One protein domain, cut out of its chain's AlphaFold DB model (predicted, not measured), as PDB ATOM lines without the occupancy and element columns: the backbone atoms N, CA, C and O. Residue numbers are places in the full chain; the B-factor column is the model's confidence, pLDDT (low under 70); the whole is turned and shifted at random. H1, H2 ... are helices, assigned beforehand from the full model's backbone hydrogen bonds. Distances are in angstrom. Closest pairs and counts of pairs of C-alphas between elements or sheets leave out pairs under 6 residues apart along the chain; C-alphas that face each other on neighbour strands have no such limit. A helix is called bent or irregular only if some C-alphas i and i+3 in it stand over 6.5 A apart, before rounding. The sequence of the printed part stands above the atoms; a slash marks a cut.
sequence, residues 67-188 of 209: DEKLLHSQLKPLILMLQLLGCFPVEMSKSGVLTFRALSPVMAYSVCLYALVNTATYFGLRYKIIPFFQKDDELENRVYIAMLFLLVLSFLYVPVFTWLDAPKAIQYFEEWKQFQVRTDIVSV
ATOM      1  N   ASP A  67     -33.679  67.366 -25.345       52.06
ATOM      2  CA  ASP A  67     -34.675  67.452 -26.423       52.06
ATOM      3  C   ASP A  67     -34.413  66.421 -27.538       52.06
ATOM      4  O   ASP A  67     -35.343  65.739 -27.976       52.06
ATOM      5  N   GLU A  68     -33.145  66.190 -27.904       54.66
ATOM      6  CA  GLU A  68     -32.718  65.084 -28.777       54.66
ATOM      7  C   GLU A  68     -33.114  63.726 -28.185       54.66
ATOM      8  O   GLU A  68     -33.691  62.873 -28.867       54.66
ATOM      9  N   LYS A  69     -32.861  63.524 -26.882       56.31
ATOM     10  CA  LYS A  69     -33.284  62.310 -26.173       56.31
ATOM     11  C   LYS A  69     -34.801  62.200 -26.103       56.31
ATOM     12  O   LYS A  69     -35.299  61.080 -26.167       56.31
ATOM     13  N   LEU A  70     -35.530  63.308 -25.983       56.12
ATOM     14  CA  LEU A  70     -36.986  63.326 -25.866       56.12
ATOM     15  C   LEU A  70     -37.649  62.948 -27.194       56.12
ATOM     16  O   LEU A  70     -38.525  62.086 -27.209       56.12
ATOM     17  N   LEU A  71     -37.176  63.504 -28.313       55.31
ATOM     18  CA  LEU A  71     -37.628  63.155 -29.666       55.31
ATOM     19  C   LEU A  71     -37.310  61.696 -30.004       55.31
ATOM     20  O   LEU A  71     -38.194  60.951 -30.437       55.31
ATOM     21  N   HIS A  72     -36.082  61.244 -29.726       61.50
ATOM     22  CA  HIS A  72     -35.735  59.830 -29.869       61.50
ATOM     23  C   HIS A  72     -36.565  58.932 -28.940       61.50
ATOM     24  O   HIS A  72     -36.879  57.800 -29.307       61.50
ATOM     25  N   SER A  73     -36.926  59.414 -27.749       62.28
ATOM     26  CA  SER A  73     -37.755  58.686 -26.783       62.28
ATOM     27  C   SER A  73     -39.221  58.606 -27.207       62.28
ATOM     28  O   SER A  73     -39.861  57.607 -26.913       62.28
ATOM     29  N   GLN A  74     -39.751  59.587 -27.944       65.56
ATOM     30  CA  GLN A  74     -41.134  59.573 -28.441       65.56
ATOM     31  C   GLN A  74     -41.315  58.767 -29.732       65.56
ATOM     32  O   GLN A  74     -42.358  58.144 -29.927       65.56
ATOM     33  N   LEU A  75     -40.302  58.716 -30.600       68.56
ATOM     34  CA  LEU A  75     -40.372  57.909 -31.823       68.56
ATOM     35  C   LEU A  75     -40.242  56.405 -31.536       68.56
ATOM     36  O   LEU A  75     -40.871  55.584 -32.201       68.56
ATOM     37  N   LYS A  76     -39.453  56.038 -30.517       66.75
ATOM     38  CA  LYS A  76     -39.262  54.647 -30.074       66.75
ATOM     39  C   LYS A  76     -40.569  53.896 -29.791       66.75
ATOM     40  O   LYS A  76     -40.732  52.831 -30.377       66.75
ATOM     41  N   PRO A  77     -41.498  54.384 -28.948       72.88
ATOM     42  CA  PRO A  77     -42.740  53.677 -28.661       72.88
ATOM     43  C   PRO A  77     -43.627  53.571 -29.898       72.88
ATOM     44  O   PRO A  77     -44.262  52.542 -30.071       72.88
ATOM     45  N   LEU A  78     -43.634  54.566 -30.791       70.94
ATOM     46  CA  LEU A  78     -44.370  54.481 -32.057       70.94
ATOM     47  C   LEU A  78     -43.840  53.356 -32.950       70.94
ATOM     48  O   LEU A  78     -44.620  52.557 -33.464       70.94
ATOM     49  N   ILE A  79     -42.517  53.254 -33.088       69.56
ATOM     50  CA  ILE A  79     -41.883  52.193 -33.878       69.56
ATOM     51  C   ILE A  79     -42.096  50.825 -33.216       69.56
ATOM     52  O   ILE A  79     -42.393  49.854 -33.902       69.56
ATOM     53  N   LEU A  80     -42.030  50.756 -31.885       68.25
ATOM     54  CA  LEU A  80     -42.250  49.528 -31.119       68.25
ATOM     55  C   LEU A  80     -43.716  49.068 -31.189       68.25
ATOM     56  O   LEU A  80     -43.980  47.878 -31.335       68.25
ATOM     57  N   MET A  81     -44.671  50.001 -31.180       67.56
ATOM     58  CA  MET A  81     -46.087  49.718 -31.437       67.56
ATOM     59  C   MET A  81     -46.298  49.201 -32.859       67.56
ATOM     60  O   MET A  81     -47.013  48.224 -33.052       67.56
ATOM     61  N   LEU A  82     -45.642  49.802 -33.854       66.62
ATOM     62  CA  LEU A  82     -45.733  49.367 -35.249       66.62
ATOM     63  C   LEU A  82     -45.091  47.984 -35.477       66.62
ATOM     64  O   LEU A  82     -45.548  47.214 -36.324       66.62
ATOM     65  N   GLN A  83     -44.070  47.656 -34.684       67.31
ATOM     66  CA  GLN A  83     -43.421  46.348 -34.643       67.31
ATOM     67  C   GLN A  83     -44.301  45.292 -33.961       67.31
ATOM     68  O   GLN A  83     -44.459  44.196 -34.496       67.31
ATOM     69  N   LEU A  84     -44.937  45.626 -32.830       63.75
ATOM     70  CA  LEU A  84     -45.930  44.772 -32.161       63.75
ATOM     71  C   LEU A  84     -47.140  44.486 -33.054       63.75
ATOM     72  O   LEU A  84     -47.676  43.382 -33.030       63.75
ATOM     73  N   LEU A  85     -47.536  45.460 -33.875       65.44
ATOM     74  CA  LEU A  85     -48.623  45.313 -34.840       65.44
ATOM     75  C   LEU A  85     -48.251  44.422 -36.041       65.44
ATOM     76  O   LEU A  85     -49.106  44.137 -36.872       65.44
ATOM     77  N   GLY A  86     -46.987  43.997 -36.165       61.28
ATOM     78  CA  GLY A  86     -46.495  43.177 -37.279       61.28
ATOM     79  C   GLY A  86     -46.317  43.939 -38.599       61.28
ATOM     80  O   GLY A  86     -45.878  43.359 -39.592       61.28
ATOM     81  N   CYS A  87     -46.609  45.243 -38.622       61.56
ATOM     82  CA  CYS A  87     -46.495  46.082 -39.816       61.56
ATOM     83  C   CYS A  87     -45.044  46.455 -40.140       61.56
ATOM     84  O   CYS A  87     -44.736  46.731 -41.301       61.56
ATOM     85  N   PHE A  88     -44.159  46.483 -39.135       63.19
ATOM     86  CA  PHE A  88     -42.799  46.994 -39.302       63.19
ATOM     87  C   PHE A  88     -41.741  46.132 -38.600       63.19
ATOM     88  O   PHE A  88     -41.477  46.292 -37.406       63.19
ATOM     89  N   PRO A  89     -41.107  45.210 -39.333       60.12
ATOM     90  CA  PRO A  89     -40.098  44.311 -38.800       60.12
ATOM     91  C   PRO A  89     -38.723  44.977 -38.872       60.12
ATOM     92  O   PRO A  89     -37.893  44.670 -39.725       60.12
ATOM     93  N   VAL A  90     -38.492  45.943 -37.985       58.75
ATOM     94  CA  VAL A  90     -37.209  46.642 -37.902       58.75
ATOM     95  C   VAL A  90     -36.590  46.414 -36.537       58.75
ATOM     96  O   VAL A  90     -37.141  46.787 -35.506       58.75
ATOM     97  N   GLU A  91     -35.425  45.773 -36.534       54.38
ATOM     98  CA  GLU A  91     -34.648  45.553 -35.323       54.38
ATOM     99  C   GLU A  91     -33.868  46.820 -34.967       54.38
ATOM    100  O   GLU A  91     -32.966  47.252 -35.688       54.38
ATOM    101  N   MET A  92     -34.190  47.411 -33.816       49.09
ATOM    102  CA  MET A  92     -33.288  48.358 -33.170       49.09
ATOM    103  C   MET A  92     -32.226  47.565 -32.415       49.09
ATOM    104  O   MET A  92     -32.475  47.056 -31.321       49.09
ATOM    105  N   SER A  93     -31.031  47.451 -32.991       42.25
ATOM    106  CA  SER A  93     -29.892  46.918 -32.248       42.25
ATOM    107  C   SER A  93     -29.589  47.826 -31.048       42.25
ATOM    108  O   SER A  93     -29.727  49.050 -31.133       42.25
ATOM    109  N   LYS A  94     -29.130  47.241 -29.930       45.16
ATOM    110  CA  LYS A  94     -28.781  47.945 -28.672       45.16
ATOM    111  C   LYS A  94     -27.764  49.088 -28.859       45.16
ATOM    112  O   LYS A  94     -27.608  49.913 -27.968       45.16
ATOM    113  N   SER A  95     -27.115  49.158 -30.022       46.47
ATOM    114  CA  SER A  95     -26.182  50.210 -30.439       46.47
ATOM    115  C   SER A  95     -26.838  51.447 -31.089       46.47
ATOM    116  O   SER A  95     -26.119  52.368 -31.469       46.47
ATOM    117  N   GLY A  96     -28.165  51.497 -31.270       49.16
ATOM    118  CA  GLY A  96     -28.838  52.640 -31.916       49.16
ATOM    119  C   GLY A  96     -28.641  52.728 -33.436       49.16
ATOM    120  O   GLY A  96     -28.869  53.785 -34.028       49.16
ATOM    121  N   VAL A  97     -28.220  51.625 -34.063       46.09
ATOM    122  CA  VAL A  97     -28.095  51.481 -35.520       46.09
ATOM    123  C   VAL A  97     -29.226  50.580 -36.014       46.09
ATOM    124  O   VAL A  97     -29.422  49.475 -35.501       46.09
ATOM    125  N   LEU A  98     -29.991  51.092 -36.976       52.00
ATOM    126  CA  LEU A  98     -31.181  50.466 -37.545       52.00
ATOM    127  C   LEU A  98     -30.750  49.506 -38.666       52.00
ATOM    128  O   LEU A  98     -30.713  49.873 -39.837       52.00
ATOM    129  N   THR A  99     -30.333  48.287 -38.326       50.19
ATOM    130  CA  THR A  99     -29.891  47.318 -39.342       50.19
ATOM    131  C   THR A  99     -31.066  46.473 -39.814       50.19
ATOM    132  O   THR A  99     -31.530  45.590 -39.096       50.19
ATOM    133  N   PHE A 100     -31.534  46.714 -41.041       48.34
ATOM    134  CA  PHE A 100     -32.469  45.816 -41.716       48.34
ATOM    135  C   PHE A 100     -31.739  44.531 -42.089       48.34
ATOM    136  O   PHE A 100     -30.873  44.527 -42.964       48.34
ATOM    137  N   ARG A 101     -32.090  43.420 -41.450       52.91
ATOM    138  CA  ARG A 101     -31.723  42.102 -41.956       52.91
ATOM    139  C   ARG A 101     -33.018  41.422 -42.356       52.91
ATOM    140  O   ARG A 101     -33.831  41.103 -41.498       52.91
ATOM    141  N   ALA A 102     -33.199  41.175 -43.652       48.44
ATOM    142  CA  ALA A 102     -34.384  40.497 -44.194       48.44
ATOM    143  C   ALA A 102     -34.629  39.092 -43.588       48.44
ATOM    144  O   ALA A 102     -35.687  38.507 -43.782       48.44
ATOM    145  N   LEU A 103     -33.659  38.568 -42.831       51.03
ATOM    146  CA  LEU A 103     -33.642  37.249 -42.198       51.03
ATOM    147  C   LEU A 103     -33.500  37.343 -40.668       51.03
ATOM    148  O   LEU A 103     -32.825  36.538 -40.031       51.03
ATOM    149  N   SER A 104     -34.082  38.382 -40.076       61.66
ATOM    150  CA  SER A 104     -34.142  38.557 -38.627       61.66
ATOM    151  C   SER A 104     -35.218  37.641 -37.997       61.66
ATOM    152  O   SER A 104     -36.258  37.393 -38.614       61.66
ATOM    153  N   PRO A 105     -35.030  37.156 -36.754       64.56
ATOM    154  CA  PRO A 105     -36.060  36.409 -36.026       64.56
ATOM    155  C   PRO A 105     -37.355  37.217 -35.817       64.56
ATOM    156  O   PRO A 105     -38.438  36.636 -35.754       64.56
ATOM    157  N   VAL A 106     -37.275  38.552 -35.780       68.38
ATOM    158  CA  VAL A 106     -38.443  39.446 -35.718       68.38
ATOM    159  C   VAL A 106     -39.246  39.405 -37.020       68.38
ATOM    160  O   VAL A 106     -40.473  39.328 -36.969       68.38
ATOM    161  N   MET A 107     -38.576  39.391 -38.180       68.44
ATOM    162  CA  MET A 107     -39.232  39.178 -39.479       68.44
ATOM    163  C   MET A 107     -39.990  37.848 -39.482       68.44
ATOM    164  O   MET A 107     -41.184  37.821 -39.770       68.44
ATOM    165  N   ALA A 108     -39.330  36.759 -39.077       74.81
ATOM    166  CA  ALA A 108     -39.949  35.436 -39.023       74.81
ATOM    167  C   ALA A 108     -41.181  35.400 -38.097       74.81
ATOM    168  O   ALA A 108     -42.209  34.832 -38.469       74.81
ATOM    169  N   TYR A 109     -41.115  36.057 -36.934       79.56
ATOM    170  CA  TYR A 109     -42.261  36.194 -36.030       79.56
ATOM    171  C   TYR A 109     -43.417  36.965 -36.681       79.56
ATOM    172  O   TYR A 109     -44.553  36.494 -36.656       79.56
ATOM    173  N   SER A 110     -43.133  38.111 -37.308       78.12
ATOM    174  CA  SER A 110     -44.158  38.920 -37.978       78.12
ATOM    175  C   SER A 110     -44.820  38.179 -39.143       78.12
ATOM    176  O   SER A 110     -46.040  38.222 -39.274       78.12
ATOM    177  N   VAL A 111     -44.047  37.412 -39.923       80.06
ATOM    178  CA  VAL A 111     -44.555  36.570 -41.016       80.06
ATOM    179  C   VAL A 111     -45.418  35.433 -40.481       80.06
ATOM    180  O   VAL A 111     -46.493  35.180 -41.021       80.06
ATOM    181  N   CYS A 112     -44.992  34.770 -39.404       84.88
ATOM    182  CA  CYS A 112     -45.755  33.690 -38.782       84.88
ATOM    183  C   CYS A 112     -47.083  34.198 -38.197       84.88
ATOM    184  O   CYS A 112     -48.140  33.621 -38.454       84.88
ATOM    185  N   LEU A 113     -47.050  35.322 -37.476       82.44
ATOM    186  CA  LEU A 113     -48.243  35.954 -36.917       82.44
ATOM    187  C   LEU A 113     -49.189  36.409 -38.033       82.44
ATOM    188  O   LEU A 113     -50.385  36.130 -37.975       82.44
ATOM    189  N   TYR A 114     -48.654  37.024 -39.090       84.06
ATOM    190  CA  TYR A 114     -49.428  37.397 -40.270       84.06
ATOM    191  C   TYR A 114     -50.071  36.175 -40.939       84.06
ATOM    192  O   TYR A 114     -51.258  36.211 -41.256       84.06
ATOM    193  N   ALA A 115     -49.338  35.073 -41.113       85.44
ATOM    194  CA  ALA A 115     -49.878  33.838 -41.677       85.44
ATOM    195  C   ALA A 115     -50.995  33.249 -40.800       85.44
ATOM    196  O   ALA A 115     -52.029  32.833 -41.323       85.44
ATOM    197  N   LEU A 116     -50.830  33.262 -39.474       88.88
ATOM    198  CA  LEU A 116     -51.829  32.776 -38.522       88.88
ATOM    199  C   LEU A 116     -53.109  33.618 -38.579       88.88
ATOM    200  O   LEU A 116     -54.200  33.060 -38.710       88.88
ATOM    201  N   VAL A 117     -52.983  34.948 -38.552       86.12
ATOM    202  CA  VAL A 117     -54.121  35.873 -38.668       86.12
ATOM    203  C   VAL A 117     -54.833  35.676 -40.003       86.12
ATOM    204  O   VAL A 117     -56.046  35.503 -40.017       86.12
ATOM    205  N   ASN A 118     -54.097  35.600 -41.114       86.88
ATOM    206  CA  ASN A 118     -54.691  35.365 -42.431       86.88
ATOM    207  C   ASN A 118     -55.405  34.024 -42.535       86.88
ATOM    208  O   ASN A 118     -56.486  33.945 -43.110       86.88
ATOM    209  N   THR A 119     -54.835  32.978 -41.944       87.00
ATOM    210  CA  THR A 119     -55.459  31.655 -41.906       87.00
ATOM    211  C   THR A 119     -56.762  31.698 -41.105       87.00
ATOM    212  O   THR A 119     -57.791  31.214 -41.577       87.00
ATOM    213  N   ALA A 120     -56.764  32.343 -39.934       87.12
ATOM    214  CA  ALA A 120     -57.965  32.528 -39.121       87.12
ATOM    215  C   ALA A 120     -59.037  33.358 -39.853       87.12
ATOM    216  O   ALA A 120     -60.206  32.966 -39.894       87.12
ATOM    217  N   THR A 121     -58.641  34.462 -40.492       85.69
ATOM    218  CA  THR A 121     -59.534  35.296 -41.305       85.69
ATOM    219  C   THR A 121     -60.098  34.515 -42.488       85.69
ATOM    220  O   THR A 121     -61.296  34.600 -42.738       85.69
ATOM    221  N   TYR A 122     -59.286  33.709 -43.175       86.06
ATOM    222  CA  TYR A 122     -59.726  32.863 -44.285       86.06
ATOM    223  C   TYR A 122     -60.782  31.845 -43.845       86.06
ATOM    224  O   TYR A 122     -61.820  31.719 -44.495       86.06
ATOM    225  N   PHE A 123     -60.573  31.159 -42.716       86.94
ATOM    226  CA  PHE A 123     -61.575  30.242 -42.169       86.94
ATOM    227  C   PHE A 123     -62.868  30.965 -41.770       86.94
ATOM    228  O   PHE A 123     -63.957  30.477 -42.081       86.94
ATOM    229  N   GLY A 124     -62.764  32.147 -41.153       83.31
ATOM    230  CA  GLY A 124     -63.921  32.984 -40.824       83.31
ATOM    231  C   GLY A 124     -64.698  33.430 -42.064       83.31
ATOM    232  O   GLY A 124     -65.924  33.309 -42.103       83.31
ATOM    233  N   LEU A 125     -63.989  33.868 -43.111       81.88
ATOM    234  CA  LEU A 125     -64.583  34.242 -44.393       81.88
ATOM    235  C   LEU A 125     -65.274  33.049 -45.040       81.88
ATOM    236  O   LEU A 125     -66.421  33.163 -45.448       81.88
ATOM    237  N   ARG A 126     -64.613  31.888 -45.094       82.38
ATOM    238  CA  ARG A 126     -65.176  30.668 -45.679       82.38
ATOM    239  C   ARG A 126     -66.480  30.270 -44.990       82.38
ATOM    240  O   ARG A 126     -67.457  29.967 -45.671       82.38
ATOM    241  N   TYR A 127     -66.514  30.315 -43.659       81.25
ATOM    242  CA  TYR A 127     -67.711  29.983 -42.888       81.25
ATOM    243  C   TYR A 127     -68.858  30.979 -43.113       81.25
ATOM    244  O   TYR A 127     -70.019  30.584 -43.097       81.25
ATOM    245  N   LYS A 128     -68.554  32.262 -43.343       74.81
ATOM    246  CA  LYS A 128     -69.561  33.314 -43.559       74.81
ATOM    247  C   LYS A 128     -70.015  33.446 -45.015       74.81
ATOM    248  O   LYS A 128     -71.180  33.737 -45.245       74.81
ATOM    249  N   ILE A 129     -69.130  33.217 -45.983       72.81
ATOM    250  CA  ILE A 129     -69.385  33.411 -47.419       72.81
ATOM    251  C   ILE A 129     -70.139  32.227 -48.036       72.81
ATOM    252  O   ILE A 129     -71.045  32.443 -48.834       72.81
ATOM    253  N   ILE A 130     -69.804  30.980 -47.676       72.81
ATOM    254  CA  ILE A 130     -70.478  29.785 -48.224       72.81
ATOM    255  C   ILE A 130     -72.004  29.803 -48.005       72.81
ATOM    256  O   ILE A 130     -72.727  29.627 -48.986       72.81
ATOM    257  N   PRO A 131     -72.529  30.040 -46.785       71.19
ATOM    258  CA  PRO A 131     -73.977  30.092 -46.574       71.19
ATOM    259  C   PRO A 131     -74.630  31.306 -47.243       71.19
ATOM    260  O   PRO A 131     -75.832  31.293 -47.482       71.19
ATOM    261  N   PHE A 132     -73.842  32.332 -47.566       68.12
ATOM    262  CA  PHE A 132     -74.325  33.554 -48.190       68.12
ATOM    263  C   PHE A 132     -74.593  33.406 -49.689       68.12
ATOM    264  O   PHE A 132     -75.539  33.972 -50.215       68.12
ATOM    265  N   PHE A 133     -73.785  32.608 -50.390       67.62
ATOM    266  CA  PHE A 133     -74.027  32.310 -51.806       67.62
ATOM    267  C   PHE A 133     -75.224  31.377 -52.034       67.62
ATOM    268  O   PHE A 133     -75.702  31.270 -53.160       67.62
ATOM    269  N   GLN A 134     -75.687  30.688 -50.990       70.12
ATOM    270  CA  GLN A 134     -76.796  29.736 -51.067       70.12
ATOM    271  C   GLN A 134     -78.153  30.343 -50.701       70.12
ATOM    272  O   GLN A 134     -79.178  29.716 -50.959       70.12
ATOM    273  N   LYS A 135     -78.177  31.535 -50.097       67.44
ATOM    274  CA  LYS A 135     -79.412  32.236 -49.755       67.44
ATOM    275  C   LYS A 135     -79.635  33.395 -50.715       67.44
ATOM    276  O   LYS A 135     -78.715  34.163 -50.991       67.44
ATOM    277  N   ASP A 136     -80.869  33.544 -51.188       65.25
ATOM    278  CA  ASP A 136     -81.341  34.779 -51.818       65.25
ATOM    279  C   ASP A 136     -81.456  35.867 -50.741       65.25
ATOM    280  O   ASP A 136     -82.539  36.227 -50.288       65.25
ATOM    281  N   ASP A 137     -80.304  36.333 -50.263       62.38
ATOM    282  CA  ASP A 137     -80.224  37.332 -49.208       62.38
ATOM    283  C   ASP A 137     -80.462  38.741 -49.773       62.38
ATOM    284  O   ASP A 137     -80.024  39.093 -50.879       62.38
ATOM    285  N   GLU A 138     -81.148  39.551 -48.964       77.56
ATOM    286  CA  GLU A 138     -81.475  40.952 -49.221       77.56
ATOM    287  C   GLU A 138     -80.233  41.788 -49.576       77.56
ATOM    288  O   GLU A 138     -79.102  41.529 -49.148       77.56
ATOM    289  N   LEU A 139     -80.456  42.840 -50.369       78.44
ATOM    290  CA  LEU A 139     -79.408  43.702 -50.921       78.44
ATOM    291  C   LEU A 139     -78.501  44.306 -49.831       78.44
ATOM    292  O   LEU A 139     -77.299  44.454 -50.051       78.44
ATOM    293  N   GLU A 140     -79.040  44.580 -48.639       80.75
ATOM    294  CA  GLU A 140     -78.284  45.088 -47.485       80.75
ATOM    295  C   GLU A 140     -77.161  44.139 -47.052       80.75
ATOM    296  O   GLU A 140     -76.015  44.562 -46.864       80.75
ATOM    297  N   ASN A 141     -77.443  42.837 -46.983       79.81
ATOM    298  CA  ASN A 141     -76.442  41.859 -46.585       79.81
ATOM    299  C   ASN A 141     -75.333  41.710 -47.644       79.81
ATOM    300  O   ASN A 141     -74.163  41.512 -47.301       79.81
ATOM    301  N   ARG A 142     -75.666  41.862 -48.937       80.38
ATOM    302  CA  ARG A 142     -74.666  41.866 -50.021       80.38
ATOM    303  C   ARG A 142     -73.700  43.040 -49.879       80.38
ATOM    304  O   ARG A 142     -72.494  42.859 -50.045       80.38
ATOM    305  N   VAL A 143     -74.212  44.226 -49.541       86.56
ATOM    306  CA  VAL A 143     -73.381  45.414 -49.285       86.56
ATOM    307  C   VAL A 143     -72.480  45.189 -48.072       86.56
ATOM    308  O   VAL A 143     -71.286  45.485 -48.147       86.56
ATOM    309  N   TYR A 144     -73.005  44.608 -46.990       84.38
ATOM    310  CA  TYR A 144     -72.216  44.297 -45.798       84.38
ATOM    311  C   TYR A 144     -71.033  43.369 -46.107       84.38
ATOM    312  O   TYR A 144     -69.902  43.637 -45.702       84.38
ATOM    313  N   ILE A 145     -71.256  42.307 -46.885       82.69
ATOM    314  CA  ILE A 145     -70.186  41.371 -47.254       82.69
ATOM    315  C   ILE A 145     -69.187  41.991 -48.223       82.69
ATOM    316  O   ILE A 145     -67.988  41.756 -48.077       82.69
ATOM    317  N   ALA A 146     -69.638  42.816 -49.169       83.75
ATOM    318  CA  ALA A 146     -68.730  43.561 -50.035       83.75
ATOM    319  C   ALA A 146     -67.817  44.494 -49.218       83.75
ATOM    320  O   ALA A 146     -66.607  44.525 -49.446       83.75
ATOM    321  N   MET A 147     -68.362  45.195 -48.216       87.50
ATOM    322  CA  MET A 147     -67.565  46.009 -47.290       87.50
ATOM    323  C   MET A 147     -66.593  45.161 -46.468       87.50
ATOM    324  O   MET A 147     -65.424  45.524 -46.351       87.50
ATOM    325  N   LEU A 148     -67.042  44.020 -45.937       84.94
ATOM    326  CA  LEU A 148     -66.189  43.099 -45.185       84.94
ATOM    327  C   LEU A 148     -65.034  42.574 -46.048       84.94
ATOM    328  O   LEU A 148     -63.899  42.512 -45.584       84.94
ATOM    329  N   PHE A 149     -65.304  42.243 -47.312       84.56
ATOM    330  CA  PHE A 149     -64.286  41.800 -48.258       84.56
ATOM    331  C   PHE A 149     -63.256  42.901 -48.532       84.56
ATOM    332  O   PHE A 149     -62.059  42.648 -48.428       84.56
ATOM    333  N   LEU A 150     -63.699  44.134 -48.806       88.56
ATOM    334  CA  LEU A 150     -62.804  45.284 -48.995       88.56
ATOM    335  C   LEU A 150     -61.959  45.574 -47.748       88.56
ATOM    336  O   LEU A 150     -60.773  45.891 -47.860       88.56
ATOM    337  N   LEU A 151     -62.553  45.442 -46.561       86.75
ATOM    338  CA  LEU A 151     -61.861  45.616 -45.290       86.75
ATOM    339  C   LEU A 151     -60.755  44.566 -45.122       86.75
ATOM    340  O   LEU A 151     -59.603  44.921 -44.886       86.75
ATOM    341  N   VAL A 152     -61.082  43.284 -45.301       85.69
ATOM    342  CA  VAL A 152     -60.116  42.176 -45.217       85.69
ATOM    343  C   VAL A 152     -59.000  42.341 -46.242       85.69
ATOM    344  O   VAL A 152     -57.828  42.178 -45.911       85.69
ATOM    345  N   LEU A 153     -59.349  42.736 -47.464       85.00
ATOM    346  CA  LEU A 153     -58.391  42.993 -48.528       85.00
ATOM    347  C   LEU A 153     -57.427  44.134 -48.160       85.00
ATOM    348  O   LEU A 153     -56.221  44.034 -48.387       85.00
ATOM    349  N   SER A 154     -57.935  45.189 -47.520       84.44
ATOM    350  CA  SER A 154     -57.115  46.300 -47.025       84.44
ATOM    351  C   SER A 154     -56.131  45.834 -45.948       84.44
ATOM    352  O   SER A 154     -54.946  46.156 -46.015       84.44
ATOM    353  N   PHE A 155     -56.586  45.017 -44.994       81.12
ATOM    354  CA  PHE A 155     -55.723  44.446 -43.953       81.12
ATOM    355  C   PHE A 155     -54.696  43.439 -44.486       81.12
ATOM    356  O   PHE A 155     -53.628  43.295 -43.897       81.12
ATOM    357  N   LEU A 156     -54.987  42.769 -45.600       82.12
ATOM    358  CA  LEU A 156     -54.055  41.880 -46.292       82.12
ATOM    359  C   LEU A 156     -52.923  42.662 -46.962       82.12
ATOM    360  O   LEU A 156     -51.755  42.313 -46.794       82.12
ATOM    361  N   TYR A 157     -53.261  43.717 -47.706       82.38
ATOM    362  CA  TYR A 157     -52.288  44.463 -48.500       82.38
ATOM    363  C   TYR A 157     -51.419  45.403 -47.670       82.38
ATOM    364  O   TYR A 157     -50.228  45.513 -47.956       82.38
ATOM    365  N   VAL A 158     -51.974  46.068 -46.651       82.00
ATOM    366  CA  VAL A 158     -51.242  47.079 -45.869       82.00
ATOM    367  C   VAL A 158     -49.917  46.537 -45.301       82.00
ATOM    368  O   VAL A 158     -48.892  47.154 -45.584       82.00
ATOM    369  N   PRO A 159     -49.869  45.380 -44.609       76.56
ATOM    370  CA  PRO A 159     -48.623  44.816 -44.087       76.56
ATOM    371  C   PRO A 159     -47.622  44.437 -45.185       76.56
ATOM    372  O   PRO A 159     -46.418  44.598 -45.022       76.56
ATOM    373  N   VAL A 160     -48.111  43.960 -46.333       79.31
ATOM    374  CA  VAL A 160     -47.254  43.568 -47.461       79.31
ATOM    375  C   VAL A 160     -46.595  44.800 -48.078       79.31
ATOM    376  O   VAL A 160     -45.385  44.805 -48.303       79.31
ATOM    377  N   PHE A 161     -47.364  45.868 -48.304       80.38
ATOM    378  CA  PHE A 161     -46.822  47.136 -48.788       80.38
ATOM    379  C   PHE A 161     -45.833  47.743 -47.789       80.38
ATOM    380  O   PHE A 161     -44.760  48.186 -48.197       80.38
ATOM    381  N   THR A 162     -46.131  47.710 -46.485       74.88
ATOM    382  CA  THR A 162     -45.200  48.232 -45.475       74.88
ATOM    383  C   THR A 162     -43.911  47.422 -45.394       74.88
ATOM    384  O   THR A 162     -42.858  48.009 -45.159       74.88
ATOM    385  N   TRP A 163     -43.941  46.108 -45.637       75.94
ATOM    386  CA  TRP A 163     -42.721  45.298 -45.725       75.94
ATOM    387  C   TRP A 163     -41.895  45.610 -46.977       75.94
ATOM    388  O   TRP A 163     -40.669  45.669 -46.891       75.94
ATOM    389  N   LEU A 164     -42.539  45.851 -48.126       76.94
ATOM    390  CA  LEU A 164     -41.846  46.233 -49.364       76.94
ATOM    391  C   LEU A 164     -41.175  47.608 -49.259       76.94
ATOM    392  O   LEU A 164     -40.079  47.801 -49.789       76.94
ATOM    393  N   ASP A 165     -41.803  48.551 -48.557       74.06
ATOM    394  CA  ASP A 165     -41.247  49.888 -48.335       74.06
ATOM    395  C   ASP A 165     -40.363  49.991 -47.081       74.06
ATOM    396  O   ASP A 165     -39.671  50.995 -46.909       74.06
ATOM    397  N   ALA A 166     -40.297  48.951 -46.242       71.25
ATOM    398  CA  ALA A 166     -39.427  48.899 -45.065       71.25
ATOM    399  C   ALA A 166     -37.955  49.286 -45.338       71.25
ATOM    400  O   ALA A 166     -37.427  50.111 -44.587       71.25
ATOM    401  N   PRO A 167     -37.272  48.796 -46.397       67.06
ATOM    402  CA  PRO A 167     -35.894  49.208 -46.673       67.06
ATOM    403  C   PRO A 167     -35.767  50.702 -47.002       67.06
ATOM    404  O   PRO A 167     -34.801  51.338 -46.582       67.06
ATOM    405  N   LYS A 168     -36.751  51.290 -47.695       72.31
ATOM    406  CA  LYS A 168     -36.770  52.735 -47.979       72.31
ATOM    407  C   LYS A 168     -37.043  53.534 -46.713       72.31
ATOM    408  O   LYS A 168     -36.391  54.541 -46.476       72.31
ATOM    409  N   ALA A 169     -37.968  53.071 -45.873       69.50
ATOM    410  CA  ALA A 169     -38.271  53.710 -44.596       69.50
ATOM    411  C   ALA A 169     -37.019  53.824 -43.716       69.50
ATOM    412  O   ALA A 169     -36.810  54.843 -43.070       69.50
ATOM    413  N   ILE A 170     -36.147  52.815 -43.737       67.88
ATOM    414  CA  ILE A 170     -34.889  52.813 -42.978       67.88
ATOM    415  C   ILE A 170     -33.894  53.840 -43.520       67.88
ATOM    416  O   ILE A 170     -33.259  54.529 -42.725       67.88
ATOM    417  N   GLN A 171     -33.809  54.001 -44.843       72.06
ATOM    418  CA  GLN A 171     -33.028  55.085 -45.449       72.06
ATOM    419  C   GLN A 171     -33.562  56.455 -45.018       72.06
ATOM    420  O   GLN A 171     -32.787  57.290 -44.565       72.06
ATOM    421  N   TYR A 172     -34.885  56.647 -45.038       72.62
ATOM    422  CA  TYR A 172     -35.501  57.878 -44.541       72.62
ATOM    423  C   TYR A 172     -35.220  58.123 -43.057       72.62
ATOM    424  O   TYR A 172     -34.983  59.262 -42.670       72.62
ATOM    425  N   PHE A 173     -35.220  57.088 -42.212       69.56
ATOM    426  CA  PHE A 173     -34.882  57.244 -40.795       69.56
ATOM    427  C   PHE A 173     -33.422  57.655 -40.584       69.56
ATOM    428  O   PHE A 173     -33.146  58.463 -39.696       69.56
ATOM    429  N   GLU A 174     -32.495  57.142 -41.391       67.94
ATOM    430  CA  GLU A 174     -31.085  57.532 -41.318       67.94
ATOM    431  C   GLU A 174     -30.873  58.969 -41.822       67.94
ATOM    432  O   GLU A 174     -30.214  59.765 -41.156       67.94
ATOM    433  N   GLU A 175     -31.501  59.347 -42.937       74.38
ATOM    434  CA  GLU A 175     -31.495  60.730 -43.433       74.38
ATOM    435  C   GLU A 175     -32.135  61.697 -42.432       74.38
ATOM    436  O   GLU A 175     -31.613  62.785 -42.182       74.38
ATOM    437  N   TRP A 176     -33.235  61.288 -41.797       70.06
ATOM    438  CA  TRP A 176     -33.903  62.064 -40.759       70.06
ATOM    439  C   TRP A 176     -33.008  62.259 -39.536       70.06
ATOM    440  O   TRP A 176     -32.902  63.370 -39.017       70.06
ATOM    441  N   LYS A 177     -32.299  61.212 -39.108       68.19
ATOM    442  CA  LYS A 177     -31.307  61.300 -38.032       68.19
ATOM    443  C   LYS A 177     -30.182  62.273 -38.396       68.19
ATOM    444  O   LYS A 177     -29.807  63.105 -37.575       68.19
ATOM    445  N   GLN A 178     -29.675  62.225 -39.627       70.81
ATOM    446  CA  GLN A 178     -28.660  63.171 -40.104       70.81
ATOM    447  C   GLN A 178     -29.186  64.612 -40.165       70.81
ATOM    448  O   GLN A 178     -28.457  65.550 -39.834       70.81
ATOM    449  N   PHE A 179     -30.451  64.799 -40.548       69.00
ATOM    450  CA  PHE A 179     -31.111  66.102 -40.529       69.00
ATOM    451  C   PHE A 179     -31.258  66.645 -39.106       69.00
ATOM    452  O   PHE A 179     -30.972  67.821 -38.879       69.00
ATOM    453  N   GLN A 180     -31.646  65.803 -38.146       66.56
ATOM    454  CA  GLN A 180     -31.734  66.181 -36.734       66.56
ATOM    455  C   GLN A 180     -30.367  66.622 -36.210       66.56
ATOM    456  O   GLN A 180     -30.234  67.767 -35.796       66.56
ATOM    457  N   VAL A 181     -29.325  65.806 -36.398       67.56
ATOM    458  CA  VAL A 181     -27.949  66.155 -36.000       67.56
ATOM    459  C   VAL A 181     -27.493  67.474 -36.635       67.56
ATOM    460  O   VAL A 181     -26.895  68.314 -35.967       67.56
ATOM    461  N   ARG A 182     -27.792  67.713 -37.917       62.12
ATOM    462  CA  ARG A 182     -27.428  68.969 -38.594       62.12
ATOM    463  C   ARG A 182     -28.199  70.170 -38.048       62.12
ATOM    464  O   ARG A 182     -27.606  71.229 -37.860       62.12
ATOM    465  N   THR A 183     -29.499  70.027 -37.823       60.62
ATOM    466  CA  THR A 183     -30.349  71.102 -37.292       60.62
ATOM    467  C   THR A 183     -29.953  71.431 -35.859       60.62
ATOM    468  O   THR A 183     -29.895  72.604 -35.492       60.62
ATOM    469  N   ASP A 184     -29.565  70.416 -35.090       58.50
ATOM    470  CA  ASP A 184     -29.012  70.589 -33.761       58.50
ATOM    471  C   ASP A 184     -27.666  71.320 -33.808       58.50
ATOM    472  O   ASP A 184     -27.513  72.341 -33.139       58.50
ATOM    473  N   ILE A 185     -26.727  70.930 -34.673       55.34
ATOM    474  CA  ILE A 185     -25.455  71.659 -34.845       55.34
ATOM    475  C   ILE A 185     -25.693  73.129 -35.245       55.34
ATOM    476  O   ILE A 185     -25.084  74.036 -34.677       55.34
ATOM    477  N   VAL A 186     -26.616  73.398 -36.176       53.19
ATOM    478  CA  VAL A 186     -26.948  74.766 -36.623       53.19
ATOM    479  C   VAL A 186     -27.604  75.581 -35.507       53.19
ATOM    480  O   VAL A 186     -27.292  76.757 -35.331       53.19
ATOM    481  N   SER A 187     -28.463  74.956 -34.703       51.25
ATOM    482  CA  SER A 187     -29.064  75.592 -33.534       51.25
ATOM    483  C   SER A 187     -28.045  75.830 -32.404       51.25
ATOM    484  O   SER A 187     -28.262  76.740 -31.612       51.25
ATOM    485  N   VAL A 188     -26.954  75.046 -32.300       51.69
ATOM    486  CA  VAL A 188     -25.879  75.276 -31.303       51.69
ATOM    487  C   VAL A 188     -25.030  76.468 -31.737       51.69
ATOM    488  O   VAL A 188     -24.647  77.289 -30.913       51.69
TER     489      VAL A 188
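What this domain is: This is residues 67 to 188 of the 209 residues of an uncharacterized protein of Cryptotermes secundus (UniProt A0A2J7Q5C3). A long helix bent into two arms, H3, makes the spine of a thin, loosely built, elongated model: H2 runs back beside its first arm, H3a, and H1 runs back beside its second arm, H3b, so that two loose helix pairs follow one another along the bent spine. The long loop of residues 85 to 104 joins the pairs from H1 to H2 around the bend, and the turn of residues 134 to 140 sticks out at the far end of the H2 and H3a pair. The printed part has 122 residues with three named helices, in the order H1, H2, H3, and no named strand; the class is all helix. The whole is only just extended, close to loose, with a radius of gyration of the C-alphas of 20.6 A, and its outline is a rod of 71 by 30 by 21 A.

Where its parts are: The longest helix is H3, residues 139 to 188, assigned as one helix by its hydrogen bonds but bent: C-alphas 164 and 167 are 7.2 A apart. Its arm H3a holds residues 139 to 164 and measures 37.7 A from first to last C-alpha, beginning with C-alpha 139 at (-79.408, 43.702, -50.921). H3a is itself irregular, with C-alphas 156 and 159 at 6.6 A. The arm H3b holds residues 167 to 188, measures 31.9 A and ends with C-alpha 188 at (-25.879, 75.276, -31.303). Residues 165 and 166 belong to neither arm. H2 is residues 105 to 133, 41.3 A long; it is neither bent nor irregular, but only just, as C-alphas 128 and 131 are 6.2 A apart. H1 is residues 67 to 84, 26.0 A long, and begins with C-alpha 67 at (-34.675, 67.452, -26.423). H1 is also neither bent nor irregular, but only just: C-alphas 74 and 77 are 6.1 A apart.

How they stand to each other: The lines of H3a and H3b stand at a steep tilt of 65 degrees. H2 and H3a are close but not clearly touching, with 2 pairs of C-alphas within 8 A. Their closest C-alphas are those of Asn 118 and Leu 156, 7.6 A apart. They run opposite ways at a shallow tilt of 15 degrees, and their centres are 12.5 A apart. H1 and H3b are near each other, with 6 pairs of C-alphas within 10 A. H1 and H2 are near each other too, with 5 such pairs, and their closest C-alphas are 8.2 A apart. H1 and H3a are apart, and so are H2 and H3b. In H3b every O i to N i+4 pair is within hydrogen-bond range; in H1 it is 12 of 14 pairs, in H2 23 of 25 and in H3a 20 of 22.

The domain as a whole: The two C-alphas farthest apart are those of Asp 136 and Val 188, at 71.7 A, while the first and last printed C-alphas, those of Asp 67 and Val 188, are 12.7 A apart. Residues 134 to 140, of which 139 and 140 belong to H3a, stand free. The link from H1 to H2, 20 residues, is long, and its C-alphas lie 2 to 24 A from the mean of the C-alphas. The link from H2 to H3, 5 residues, is tight. The printed part has no cut. The mean pLDDT of the printed part is 70.3, and 60 residues are under 70, among them residues 67 to 76, 79 to 107 and 179 to 188. The mean is 64 in H1, 79 in H2, 82 in H3a and 65 in H3b.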